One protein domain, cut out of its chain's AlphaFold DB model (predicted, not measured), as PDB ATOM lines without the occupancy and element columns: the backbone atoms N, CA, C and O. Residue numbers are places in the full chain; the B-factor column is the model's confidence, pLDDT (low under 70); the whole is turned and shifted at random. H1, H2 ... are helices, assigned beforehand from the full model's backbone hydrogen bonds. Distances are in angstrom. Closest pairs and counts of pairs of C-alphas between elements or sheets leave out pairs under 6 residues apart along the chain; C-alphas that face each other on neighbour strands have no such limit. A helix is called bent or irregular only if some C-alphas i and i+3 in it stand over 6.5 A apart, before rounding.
ATOM      1  N   GLU A   2     197.234 128.590 203.251       62.09
ATOM      2  CA  GLU A   2     196.873 128.488 204.686       62.09
ATOM      3  C   GLU A   2     198.017 128.870 205.643       62.09
ATOM      4  O   GLU A   2     197.810 129.633 206.579       62.09
ATOM      5  N   LYS A   3     199.257 128.449 205.346       83.06
ATOM      6  CA  LYS A   3     200.435 128.807 206.156       83.06
ATOM      7  C   LYS A   3     200.691 130.322 206.227       83.06
ATOM      8  O   LYS A   3     201.105 130.824 207.263       83.06
ATOM      9  N   PHE A   4     200.418 131.062 205.148       87.69
ATOM     10  CA  PHE A   4     200.567 132.521 205.149       87.69
ATOM     11  C   PHE A   4     199.473 133.195 205.982       87.69
ATOM     12  O   PHE A   4     199.784 134.095 206.754       87.69
ATOM     13  N   GLY A   5     198.222 132.735 205.864       89.75
ATOM     14  CA  GLY A   5     197.105 133.238 206.670       89.75
ATOM     15  C   GLY A   5     197.347 133.058 208.169       89.75
ATOM     16  O   GLY A   5     197.152 133.999 208.932       89.75
ATOM     17  N   ALA A   6     197.878 131.902 208.578       91.88
ATOM     18  CA  ALA A   6     198.260 131.642 209.966       91.88
ATOM     19  C   ALA A   6     199.388 132.571 210.454       91.88
ATOM     20  O   ALA A   6     199.246 133.216 211.489       91.88
ATOM     21  N   LEU A   7     200.472 132.719 209.681       93.81
ATOM     22  CA  LEU A   7     201.574 133.631 210.031       93.81
ATOM     23  C   LEU A   7     201.125 135.097 210.101       93.81
ATOM     24  O   LEU A   7     201.593 135.856 210.950       93.81
ATOM     25  N   LEU A   8     200.216 135.500 209.210       95.12
ATOM     26  CA  LEU A   8     199.618 136.830 209.207       95.12
ATOM     27  C   LEU A   8     198.719 137.042 210.424       95.12
ATOM     28  O   LEU A   8     198.836 138.078 211.078       95.12
ATOM     29  N   PHE A   9     197.880 136.061 210.759       95.94
ATOM     30  CA  PHE A   9     197.085 136.075 211.981       95.94
ATOM     31  C   PHE A   9     197.981 136.251 213.211       95.94
ATOM     32  O   PHE A   9     197.778 137.199 213.963       95.94
ATOM     33  N   GLU A  10     199.016 135.425 213.373       95.75
ATOM     34  CA  GLU A  10     199.939 135.542 214.506       95.75
ATOM     35  C   GLU A  10     200.637 136.905 214.554       95.75
ATOM     36  O   GLU A  10     200.766 137.507 215.617       95.75
ATOM     37  N   ALA A  11     201.091 137.423 213.407       96.94
ATOM     38  CA  ALA A  11     201.736 138.730 213.348       96.94
ATOM     39  C   ALA A  11     200.797 139.859 213.804       96.94
ATOM     40  O   ALA A  11     201.240 140.780 214.498       96.94
ATOM     41  N   ILE A  12     199.518 139.792 213.427       97.25
ATOM     42  CA  ILE A  12     198.489 140.749 213.849       97.25
ATOM     43  C   ILE A  12     198.173 140.567 215.336       97.25
ATOM     44  O   ILE A  12     198.167 141.548 216.077       97.25
ATOM     45  N   ASP A  13     197.970 139.332 215.783       97.12
ATOM     46  CA  ASP A  13     197.630 138.994 217.166       97.12
ATOM     47  C   ASP A  13     198.715 139.453 218.148       97.12
ATOM     48  O   ASP A  13     198.445 140.163 219.123       97.12
ATOM     49  N   ASP A  14     199.976 139.170 217.822       97.19
ATOM     50  CA  ASP A  14     201.116 139.646 218.597       97.19
ATOM     51  C   ASP A  14     201.236 141.179 218.569       97.19
ATOM     52  O   ASP A  14     201.731 141.787 219.524       97.19
ATOM     53  N   THR A  15     200.821 141.827 217.475       97.75
ATOM     54  CA  THR A  15     200.833 143.294 217.365       97.75
ATOM     55  C   THR A  15     199.784 143.924 218.263       97.75
ATOM     56  O   THR A  15     200.101 144.871 218.980       97.75
ATOM     57  N   ILE A  16     198.558 143.406 218.252       97.00
ATOM     58  CA  ILE A  16     197.471 143.915 219.090       97.00
ATOM     59  C   ILE A  16     197.850 143.789 220.570       97.00
ATOM     60  O   ILE A  16     197.790 144.788 221.293       97.00
ATOM     61  N   ARG A  17     198.390 142.634 220.985       97.56
ATOM     62  CA  ARG A  17     198.925 142.443 222.345       97.56
ATOM     63  C   ARG A  17     200.077 143.383 222.678       97.56
ATOM     64  O   ARG A  17     200.127 143.907 223.788       97.56
ATOM     65  N   LEU A  18     200.992 143.621 221.739       96.69
ATOM     66  CA  LEU A  18     202.113 144.540 221.948       96.69
ATOM     67  C   LEU A  18     201.644 145.986 222.144       96.69
ATOM     68  O   LEU A  18     202.176 146.683 223.005       96.69
ATOM     69  N   VAL A  19     200.703 146.447 221.321       95.38
ATOM     70  CA  VAL A  19     200.269 147.851 221.308       95.38
ATOM     71  C   VAL A  19     199.322 148.145 222.471       95.38
ATOM     72  O   VAL A  19     199.435 149.199 223.093       95.38
ATOM     73  N   PHE A  20     198.408 147.224 222.786       94.81
ATOM     74  CA  PHE A  20     197.308 147.483 223.720       94.81
ATOM     75  C   PHE A  20     197.385 146.691 225.035       94.81
ATOM     76  O   PHE A  20     196.642 146.995 225.974       94.81
ATOM     77  N   GLY A  21     198.273 145.696 225.128       96.94
ATOM     78  CA  GLY A  21     198.336 144.751 226.244       96.94
ATOM     79  C   GLY A  21     197.218 143.701 226.205       96.94
ATOM     80  O   GLY A  21     196.240 143.842 225.471       96.94
ATOM     81  N   GLU A  22     197.341 142.643 227.014       96.19
ATOM     82  CA  GLU A  22     196.450 141.470 226.950       96.19
ATOM     83  C   GLU A  22     194.969 141.826 227.161       96.19
ATOM     84  O   GLU A  22     194.128 141.519 226.322       96.19
ATOM     85  N   SER A  23     194.641 142.546 228.241       96.75
ATOM     86  CA  SER A  23     193.247 142.839 228.602       96.75
ATOM     87  C   SER A  23     192.510 143.649 227.536       96.75
ATOM     88  O   SER A  23     191.355 143.375 227.219       96.75
ATOM     89  N   THR A  24     193.176 144.656 226.970       96.38
ATOM     90  CA  THR A  24     192.593 145.495 225.916       96.38
ATOM     91  C   THR A  24     192.488 144.725 224.603       96.38
ATOM     92  O   THR A  24     191.521 144.902 223.871       96.38
ATOM     93  N   SER A  25     193.443 143.835 224.325       96.69
ATOM     94  CA  SER A  25     193.420 142.968 223.141       96.69
ATOM     95  C   SER A  25     192.199 142.055 223.140       96.69
ATOM     96  O   SER A  25     191.469 142.001 222.153       96.69
ATOM     97  N   GLU A  26     191.918 141.406 224.272       97.19
ATOM     98  CA  GLU A  26     190.719 140.579 224.445       97.19
ATOM     99  C   GLU A  26     189.430 141.390 224.263       97.19
ATOM    100  O   GLU A  26     188.480 140.933 223.626       97.19
ATOM    101  N   LEU A  27     189.397 142.634 224.758       97.19
ATOM    102  CA  LEU A  27     188.258 143.523 224.536       97.19
ATOM    103  C   LEU A  27     188.081 143.862 223.048       97.19
ATOM    104  O   LEU A  27     186.956 143.814 222.554       97.19
ATOM    105  N   ILE A  28     189.165 144.173 222.331       96.25
ATOM    106  CA  ILE A  28     189.130 144.472 220.892       96.25
ATOM    107  C   ILE A  28     188.577 143.275 220.113       96.25
ATOM    108  O   ILE A  28     187.657 143.455 219.316       96.25
ATOM    109  N   TYR A  29     189.073 142.061 220.368       97.00
ATOM    110  CA  TYR A  29     188.585 140.858 219.685       97.00
ATOM    111  C   TYR A  29     187.130 140.532 220.036       97.00
ATOM    112  O   TYR A  29     186.337 140.219 219.150       97.00
ATOM    113  N   SER A  30     186.732 140.705 221.298       97.00
ATOM    114  CA  SER A  30     185.335 140.545 221.718       97.00
ATOM    115  C   SER A  30     184.400 141.534 221.012       97.00
ATOM    116  O   SER A  30     183.302 141.169 220.581       97.00
ATOM    117  N   LEU A  31     184.820 142.792 220.849       96.69
ATOM    118  CA  LEU A  31     184.040 143.794 220.122       96.69
ATOM    119  C   LEU A  31     184.028 143.533 218.608       96.69
ATOM    120  O   LEU A  31     182.992 143.735 217.977       96.69
ATOM    121  N   LEU A  32     185.135 143.055 218.034       96.56
ATOM    122  CA  LEU A  32     185.232 142.643 216.632       96.56
ATOM    123  C   LEU A  32     184.214 141.538 216.319       96.56
ATOM    124  O   LEU A  32     183.385 141.690 215.419       96.56
ATOM    125  N   GLU A  33     184.215 140.465 217.111       96.50
ATOM    126  CA  GLU A  33     183.290 139.342 216.941       96.50
ATOM    127  C   GLU A  33     181.829 139.786 217.045       96.50
ATOM    128  O   GLU A  33     180.987 139.367 216.252       96.50
ATOM    129  N   ARG A  34     181.518 140.690 217.978       96.06
ATOM    130  CA  ARG A  34     180.152 141.199 218.171       96.06
ATOM    131  C   ARG A  34     179.695 142.144 217.066       96.06
ATOM    132  O   ARG A  34     178.518 142.128 216.717       96.06
ATOM    133  N   HIS A  35     180.577 143.008 216.570       96.12
ATOM    134  CA  HIS A  35     180.189 144.094 215.665       96.12
ATOM    135  C   HIS A  35     180.267 143.702 214.191       96.12
ATOM    136  O   HIS A  35     179.486 144.217 213.392       96.12
ATOM    137  N   VAL A  36     181.202 142.825 213.817       93.69
ATOM    138  CA  VAL A  36     181.432 142.451 212.413       93.69
ATOM    139  C   VAL A  36     181.435 140.940 212.172       93.69
ATOM    140  O   VAL A  36     181.695 140.521 211.048       93.69
ATOM    141  N   LEU A  37     181.094 140.128 213.187       94.25
ATOM    142  CA  LEU A  37     180.976 138.662 213.091       94.25
ATOM    143  C   LEU A  37     182.246 137.986 212.550       94.25
ATOM    144  O   LEU A  37     182.170 136.954 211.885       94.25
ATOM    145  N   LEU A  38     183.407 138.589 212.820       95.00
ATOM    146  CA  LEU A  38     184.713 138.082 212.424       95.00
ATOM    147  C   LEU A  38     185.389 137.459 213.641       95.00
ATOM    148  O   LEU A  38     185.693 138.186 214.589       95.00
ATOM    149  N   LYS A  39     185.629 136.143 213.609       94.75
ATOM    150  CA  LYS A  39     186.375 135.471 214.677       94.75
ATOM    151  C   LYS A  39     187.828 135.899 214.672       94.75
ATOM    152  O   LYS A  39     188.396 136.190 213.616       94.75
ATOM    153  N   ARG A  40     188.446 135.875 215.852       93.44
ATOM    154  CA  ARG A  40     189.870 136.184 216.016       93.44
ATOM    155  C   ARG A  40     190.750 135.381 215.053       93.44
ATOM    156  O   ARG A  40     191.581 135.974 214.373       93.44
ATOM    157  N   GLU A  41     190.532 134.072 214.945       92.00
ATOM    158  CA  GLU A  41     191.340 133.190 214.079       92.00
ATOM    159  C   GLU A  41     191.213 133.521 212.579       92.00
ATOM    160  O   GLU A  41     192.140 133.288 211.808       92.00
ATOM    161  N   GLU A  42     190.081 134.091 212.155       93.75
ATOM    162  CA  GLU A  42     189.809 134.435 210.752       93.75
ATOM    163  C   GLU A  42     190.465 135.759 210.324       93.75
ATOM    164  O   GLU A  42     190.448 136.114 209.142       93.75
ATOM    165  N   VAL A  43     191.040 136.521 211.261       94.81
ATOM    166  CA  VAL A  43     191.621 137.844 210.980       94.81
ATOM    167  C   VAL A  43     192.729 137.767 209.932       94.81
ATOM    168  O   VAL A  43     192.797 138.641 209.070       94.81
ATOM    169  N   GLY A  44     193.549 136.711 209.949       92.81
ATOM    170  CA  GLY A  44     194.599 136.501 208.946       92.81
ATOM    171  C   GLY A  44     194.071 136.273 207.526       92.81
ATOM    172  O   GLY A  44     194.796 136.498 206.561       92.81
ATOM    173  N   GLU A  45     192.810 135.867 207.379       93.81
ATOM    174  CA  GLU A  45     192.164 135.622 206.083       93.81
ATOM    175  C   GLU A  45     191.313 136.809 205.611       93.81
ATOM    176  O   GLU A  45     191.085 136.968 204.413       93.81
ATOM    177  N   LYS A  46     190.838 137.643 206.544       94.94
ATOM    178  CA  LYS A  46     189.924 138.771 206.293       94.94
ATOM    179  C   LYS A  46     190.507 140.089 206.819       94.94
ATOM    180  O   LYS A  46     189.833 140.855 207.517       94.94
ATOM    181  N   VAL A  47     191.768 140.360 206.486       94.19
ATOM    182  CA  VAL A  47     192.522 141.505 207.021       94.19
ATOM    183  C   VAL A  47     191.900 142.856 206.683       94.19
ATOM    184  O   VAL A  47     191.916 143.760 207.517       94.19
ATOM    185  N   GLU A  48     191.297 143.011 205.506       95.00
ATOM    186  CA  GLU A  48     190.649 144.259 205.096       95.00
ATOM    187  C   GLU A  48     189.462 144.589 206.008       95.00
ATOM    188  O   GLU A  48     189.272 145.747 206.385       95.00
ATOM    189  N   VAL A  49     188.696 143.567 206.410       96.44
ATOM    190  CA  VAL A  49     187.567 143.718 207.340       96.44
ATOM    191  C   VAL A  49     188.079 144.128 208.716       96.44
ATOM    192  O   VAL A  49     187.538 145.052 209.324       96.44
ATOM    193  N   PHE A  50     189.149 143.483 209.181       96.44
ATOM    194  CA  PHE A  50     189.769 143.783 210.466       96.44
ATOM    195  C   PHE A  50     190.312 145.218 210.537       96.44
ATOM    196  O   PHE A  50     189.965 145.956 211.458       96.44
ATOM    197  N   TYR A  51     191.101 145.662 209.553       96.12
ATOM    198  CA  TYR A  51     191.655 147.021 209.556       96.12
ATOM    199  C   TYR A  51     190.590 148.098 209.340       96.12
ATOM    200  O   TYR A  51     190.648 149.134 209.997       96.12
ATOM    201  N   SER A  52     189.570 147.830 208.518       96.62
ATOM    202  CA  SER A  52     188.414 148.731 208.384       96.62
ATOM    203  C   SER A  52     187.646 148.883 209.700       96.62
ATOM    204  O   SER A  52     187.069 149.935 209.978       96.62
ATOM    205  N   TYR A  53     187.593 147.826 210.514       96.75
ATOM    206  CA  TYR A  53     187.009 147.888 211.849       96.75
ATOM    207  C   TYR A  53     187.907 148.658 212.824       96.75
ATOM    208  O   TYR A  53     187.410 149.525 213.543       96.75
ATOM    209  N   LEU A  54     189.219 148.397 212.821       96.19
ATOM    210  CA  LEU A  54     190.164 149.124 213.668       96.19
ATOM    211  C   LEU A  54     190.179 150.620 213.373       96.19
ATOM    212  O   LEU A  54     190.224 151.398 214.313       96.19
ATOM    213  N   GLU A  55     190.083 151.028 212.111       97.00
ATOM    214  CA  GLU A  55     189.998 152.445 211.738       97.00
ATOM    215  C   GLU A  55     188.762 153.122 212.348       97.00
ATOM    216  O   GLU A  55     188.832 154.256 212.816       97.00
ATOM    217  N   LYS A  56     187.634 152.408 212.437       96.31
ATOM    218  CA  LYS A  56     186.435 152.912 213.126       96.31
ATOM    219  C   LYS A  56     186.599 152.960 214.644       96.31
ATOM    220  O   LYS A  56     185.940 153.771 215.289       96.31
ATOM    221  N   LEU A  57     187.407 152.066 215.213       95.50
ATOM    222  CA  LEU A  57     187.599 151.944 216.659       95.50
ATOM    223  C   LEU A  57     188.664 152.908 217.199       95.50
ATOM    224  O   LEU A  57     188.506 153.435 218.298       95.50
ATOM    225  N   LEU A  58     189.747 153.098 216.449       93.25
ATOM    226  CA  LEU A  58     190.988 153.733 216.887       93.25
ATOM    227  C   LEU A  58     191.353 154.980 216.090       93.25
ATOM    228  O   LEU A  58     192.427 155.497 216.346       93.25
ATOM    229  N   ASP A  59     190.510 155.406 215.145       93.75
ATOM    230  CA  ASP A  59     190.836 156.349 214.070       93.75
ATOM    231  C   ASP A  59     191.879 155.832 213.055       93.75
ATOM    232  O   ASP A  59     192.464 154.748 213.191       93.75
ATOM    233  N   SER A  60     192.057 156.586 211.966       93.56
ATOM    234  CA  SER A  60     192.949 156.217 210.863       93.56
ATOM    235  C   SER A  60     194.424 156.182 211.275       93.56
ATOM    236  O   SER A  60     195.168 155.338 210.776       93.56
ATOM    237  N   GLU A  61     194.868 157.059 212.181       95.56
ATOM    238  CA  GLU A  61     196.262 157.077 212.641       95.56
ATOM    239  C   GLU A  61     196.546 155.866 213.534       95.56
ATOM    240  O   GLU A  61     197.544 155.162 213.331       95.56
ATOM    241  N   GLY A  62     195.635 155.562 214.464       94.38
ATOM    242  CA  GLY A  62     195.726 154.389 215.329       94.38
ATOM    243  C   GLY A  62     195.747 153.080 214.536       94.38
ATOM    244  O   GLY A  62     196.616 152.227 214.752       94.38
ATOM    245  N   ALA A  63     194.847 152.931 213.559       96.06
ATOM    246  CA  ALA A  63     194.808 151.749 212.697       96.06
ATOM    247  C   ALA A  63     196.075 151.599 211.837       96.06
ATOM    248  O   ALA A  63     196.588 150.486 211.683       96.06
ATOM    249  N   LEU A  64     196.628 152.706 211.329       96.12
ATOM    250  CA  LEU A  64     197.850 152.696 210.525       96.12
ATOM    251  C   LEU A  64     199.077 152.252 211.337       96.12
ATOM    252  O   LEU A  64     199.934 151.524 210.824       96.12
ATOM    253  N   ILE A  65     199.169 152.645 212.613       96.06
ATOM    254  CA  ILE A  65     200.236 152.188 213.520       96.06
ATOM    255  C   ILE A  65     200.177 150.666 213.689       96.06
ATOM    256  O   ILE A  65     201.206 149.989 213.559       96.06
ATOM    257  N   VAL A  66     198.983 150.117 213.932       96.75
ATOM    258  CA  VAL A  66     198.779 148.668 214.066       96.75
ATOM    259  C   VAL A  66     199.131 147.951 212.764       96.75
ATOM    260  O   VAL A  66     199.863 146.960 212.790       96.75
ATOM    261  N   GLN A  67     198.686 148.469 211.618       96.75
ATOM    262  CA  GLN A  67     198.956 147.861 210.315       96.75
ATOM    263  C   GLN A  67     200.455 147.804 210.007       96.75
ATOM    264  O   GLN A  67     200.997 146.736 209.712       96.75
ATOM    265  N   ASN A  68     201.155 148.931 210.146       97.19
ATOM    266  CA  ASN A  68     202.594 149.004 209.894       97.19
ATOM    267  C   ASN A  68     203.396 148.102 210.839       97.19
ATOM    268  O   ASN A  68     204.390 147.494 210.433       97.19
ATOM    269  N   THR A  69     202.976 148.004 212.101       97.75
ATOM    270  CA  THR A  69     203.631 147.138 213.090       97.75
ATOM    271  C   THR A  69     203.404 145.659 212.765       97.75
ATOM    272  O   THR A  69     204.357 144.876 212.815       97.75
ATOM    273  N   SER A  70     202.196 145.300 212.327       97.06
ATOM    274  CA  SER A  70     201.849 143.938 211.905       97.06
ATOM    275  C   SER A  70     202.650 143.499 210.683       97.06
ATOM    276  O   SER A  70     203.205 142.403 210.680       97.06
ATOM    277  N   ILE A  71     202.808 144.369 209.676       96.44
ATOM    278  CA  ILE A  71     203.618 144.075 208.481       96.44
ATOM    279  C   ILE A  71     205.084 143.833 208.859       96.44
ATOM    280  O   ILE A  71     205.680 142.850 208.421       96.44
ATOM    281  N   LYS A  72     205.671 144.687 209.710       96.75
ATOM    282  CA  LYS A  72     207.061 144.507 210.172       96.75
ATOM    283  C   LYS A  72     207.254 143.167 210.884       96.75
ATOM    284  O   LYS A  72     208.245 142.483 210.634       96.75
ATOM    285  N   ARG A  73     206.304 142.781 211.740       95.69
ATOM    286  CA  ARG A  73     206.314 141.486 212.438       95.69
ATOM    287  C   ARG A  73     206.145 140.312 211.485       95.69
ATOM    288  O   ARG A  73     206.887 139.345 211.609       95.69
ATOM    289  N   LEU A  74     205.247 140.412 210.509       95.88
ATOM    290  CA  LEU A  74     205.090 139.385 209.482       95.88
ATOM    291  C   LEU A  74     206.388 139.184 208.699       95.88
ATOM    292  O   LEU A  74     206.828 138.054 208.534       95.88
ATOM    293  N   CYS A  75     207.032 140.267 208.254       94.50
ATOM    294  CA  CYS A  75     208.317 140.183 207.558       94.50
ATOM    295  C   CYS A  75     209.397 139.511 208.414       94.50
ATOM    296  O   CYS A  75     210.205 138.749 207.887       94.50
ATOM    297  N   PHE A  76     209.407 139.781 209.721       93.19
ATOM    298  CA  PHE A  76     210.313 139.119 210.655       93.19
ATOM    299  C   PHE A  76     210.019 137.615 210.763       93.19
ATOM    300  O   PHE A  76     210.930 136.820 210.559       93.19
ATOM    301  N   LYS A  77     208.756 137.225 210.987       91.69
ATOM    302  CA  LYS A  77     208.338 135.812 211.052       91.69
ATOM    303  C   LYS A  77     208.637 135.063 209.751       91.69
ATOM    304  O   LYS A  77     209.202 133.978 209.781       91.69
ATOM    305  N   LEU A  78     208.326 135.666 208.601       91.38
ATOM    306  CA  LEU A  78     208.629 135.083 207.293       91.38
ATOM    307  C   LEU A  78     210.129 134.863 207.113       91.38
ATOM    308  O   LEU A  78     210.519 133.823 206.606       91.38
ATOM    309  N   ARG A  79     210.980 135.807 207.534       89.94
ATOM    310  CA  ARG A  79     212.434 135.617 207.452       89.94
ATOM    311  C   ARG A  79     212.890 134.406 208.267       89.94
ATOM    312  O   ARG A  79     213.668 133.622 207.745       89.94
ATOM    313  N   GLN A  80     212.394 134.254 209.495       85.06
ATOM    314  CA  GLN A  80     212.737 133.109 210.347       85.06
ATOM    315  C   GLN A  80     212.347 131.781 209.688       85.06
ATOM    316  O   GLN A  80     213.163 130.875 209.621       85.06
ATOM    317  N   GLU A  81     211.153 131.712 209.100       78.94
ATOM    318  CA  GLU A  81     210.667 130.536 208.362       78.94
ATOM    319  C   GLU A  81     211.507 130.161 207.125       78.94
ATOM    320  O   GLU A  81     211.433 129.024 206.672       78.94
ATOM    321  N   TYR A  82     212.256 131.102 206.537       73.62
ATOM    322  CA  TYR A  82     213.152 130.838 205.398       73.62
ATOM    323  C   TYR A  82     214.609 130.576 205.813       73.62
ATOM    324  O   TYR A  82     215.401 130.147 204.973       73.62
ATOM    325  N   GLU A  83     214.979 130.889 207.057       72.38
ATOM    326  CA  GLU A  83     216.319 130.660 207.616       72.38
ATOM    327  C   GLU A  83     216.420 129.326 208.393       72.38
ATOM    328  O   GLU A  83     217.536 128.897 208.692       72.38
ATOM    329  N   GLU A  84     215.288 128.666 208.670       51.44
ATOM    330  CA  GLU A  84     215.172 127.284 209.182       51.44
ATOM    331  C   GLU A  84     215.058 126.239 208.057       51.44
ATOM    332  O   GLU A  84     215.656 125.147 208.216       51.44
TER     333      GLU A  84
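Overview. This is residues 2 to 84 of the 84 residues of an uncharacterized protein of Candidatus Bathyarchaeota archaeon BA2 (UniProt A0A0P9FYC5). Two long helices, H1 and the long arm H4b of the sharply bent helix H4, cross near their middles as an X. Toward one end of the domain, H2 turns off from H1 at a corner, the short H3 packs on H1, and the arm H4a folds against H4b in a V, while the last residues of H4b reach the opposite end of the longest axis. The printed part has 83 residues with four named helices, H1, H2, H3 and H4 in chain order, and no named strand; the class is all helix. The whole is compact, with a radius of gyration of the C-alphas of 12.4 A, but elongated in outline, spanning 39 by 24 by 22 A.

Arrangement. H4, residues 47 to 83, was assigned as one helix by its hydrogen bonds, but it is bent: C-alphas 57 and 60 are 9.0 A apart. Its arms H4a, residues 47 to 57, and H4b, residues 60 to 83, touch and run opposite ways at a shallow tilt of 34 degrees, only just short of steep; their closest C-alphas, those of Glu 55 and Ala 63, are 5.0 A apart. H1, residues 2 to 20, touches H4b at a steep tilt of 50 degrees, opposite ways, closest at the C-alphas of Ile 12 and Ser 70, 5.0 A. H1 and H4a are near each other. H3, residues 40 to 44, touches H1 at residues 5 to 12 alone, closest at the C-alphas of Phe 9 and Gly 44, 3.9 A. H2, residues 22 to 36, touches H1 only at the corner, and only just, with 3 pairs of C-alphas within 8 A; the closest are those of Arg 17 and Ser 25, 5.6 A. H2 and H4a, about perpendicular at 75 degrees, also only just touch with 3 such pairs, closest at the C-alphas of Leu 32 and Tyr 53, 7.3 A. H2 and H3 only just touch too, with 3 pairs, closest at the C-alphas of Tyr 29 and Arg 40, 6.1 A. H4b is apart from H2 and H3. The O i to N i+4 pairs are within hydrogen-bond range throughout H1, H2 and H4b, in 6 of 7 in H4a and 0 of 1 in H3, which has 1 of 2 O i to N i+3 pairs within range.

Along the chain. H4b is 34.8 A from first to last C-alpha and ends at C-alpha 83, (216.319, 130.660, 207.616); H4a is 15.0 A. H1 begins at C-alpha 2, (196.873, 128.488, 204.686), and is 26.9 A long. H2, 20.9 A, ends at C-alpha 36, (181.432, 142.451, 212.413). H3, 8.5 A, is irregular, but only just: C-alphas 41 and 44 are 6.9 A apart.

Size, cuts and confidence. The two C-alphas farthest apart, those of His 35 and Glu 83, are 39.4 A apart. The printed part has no cut, and its three links are tight. The mean pLDDT of the printed part is 93.4; residues 2 and 84 are under 70.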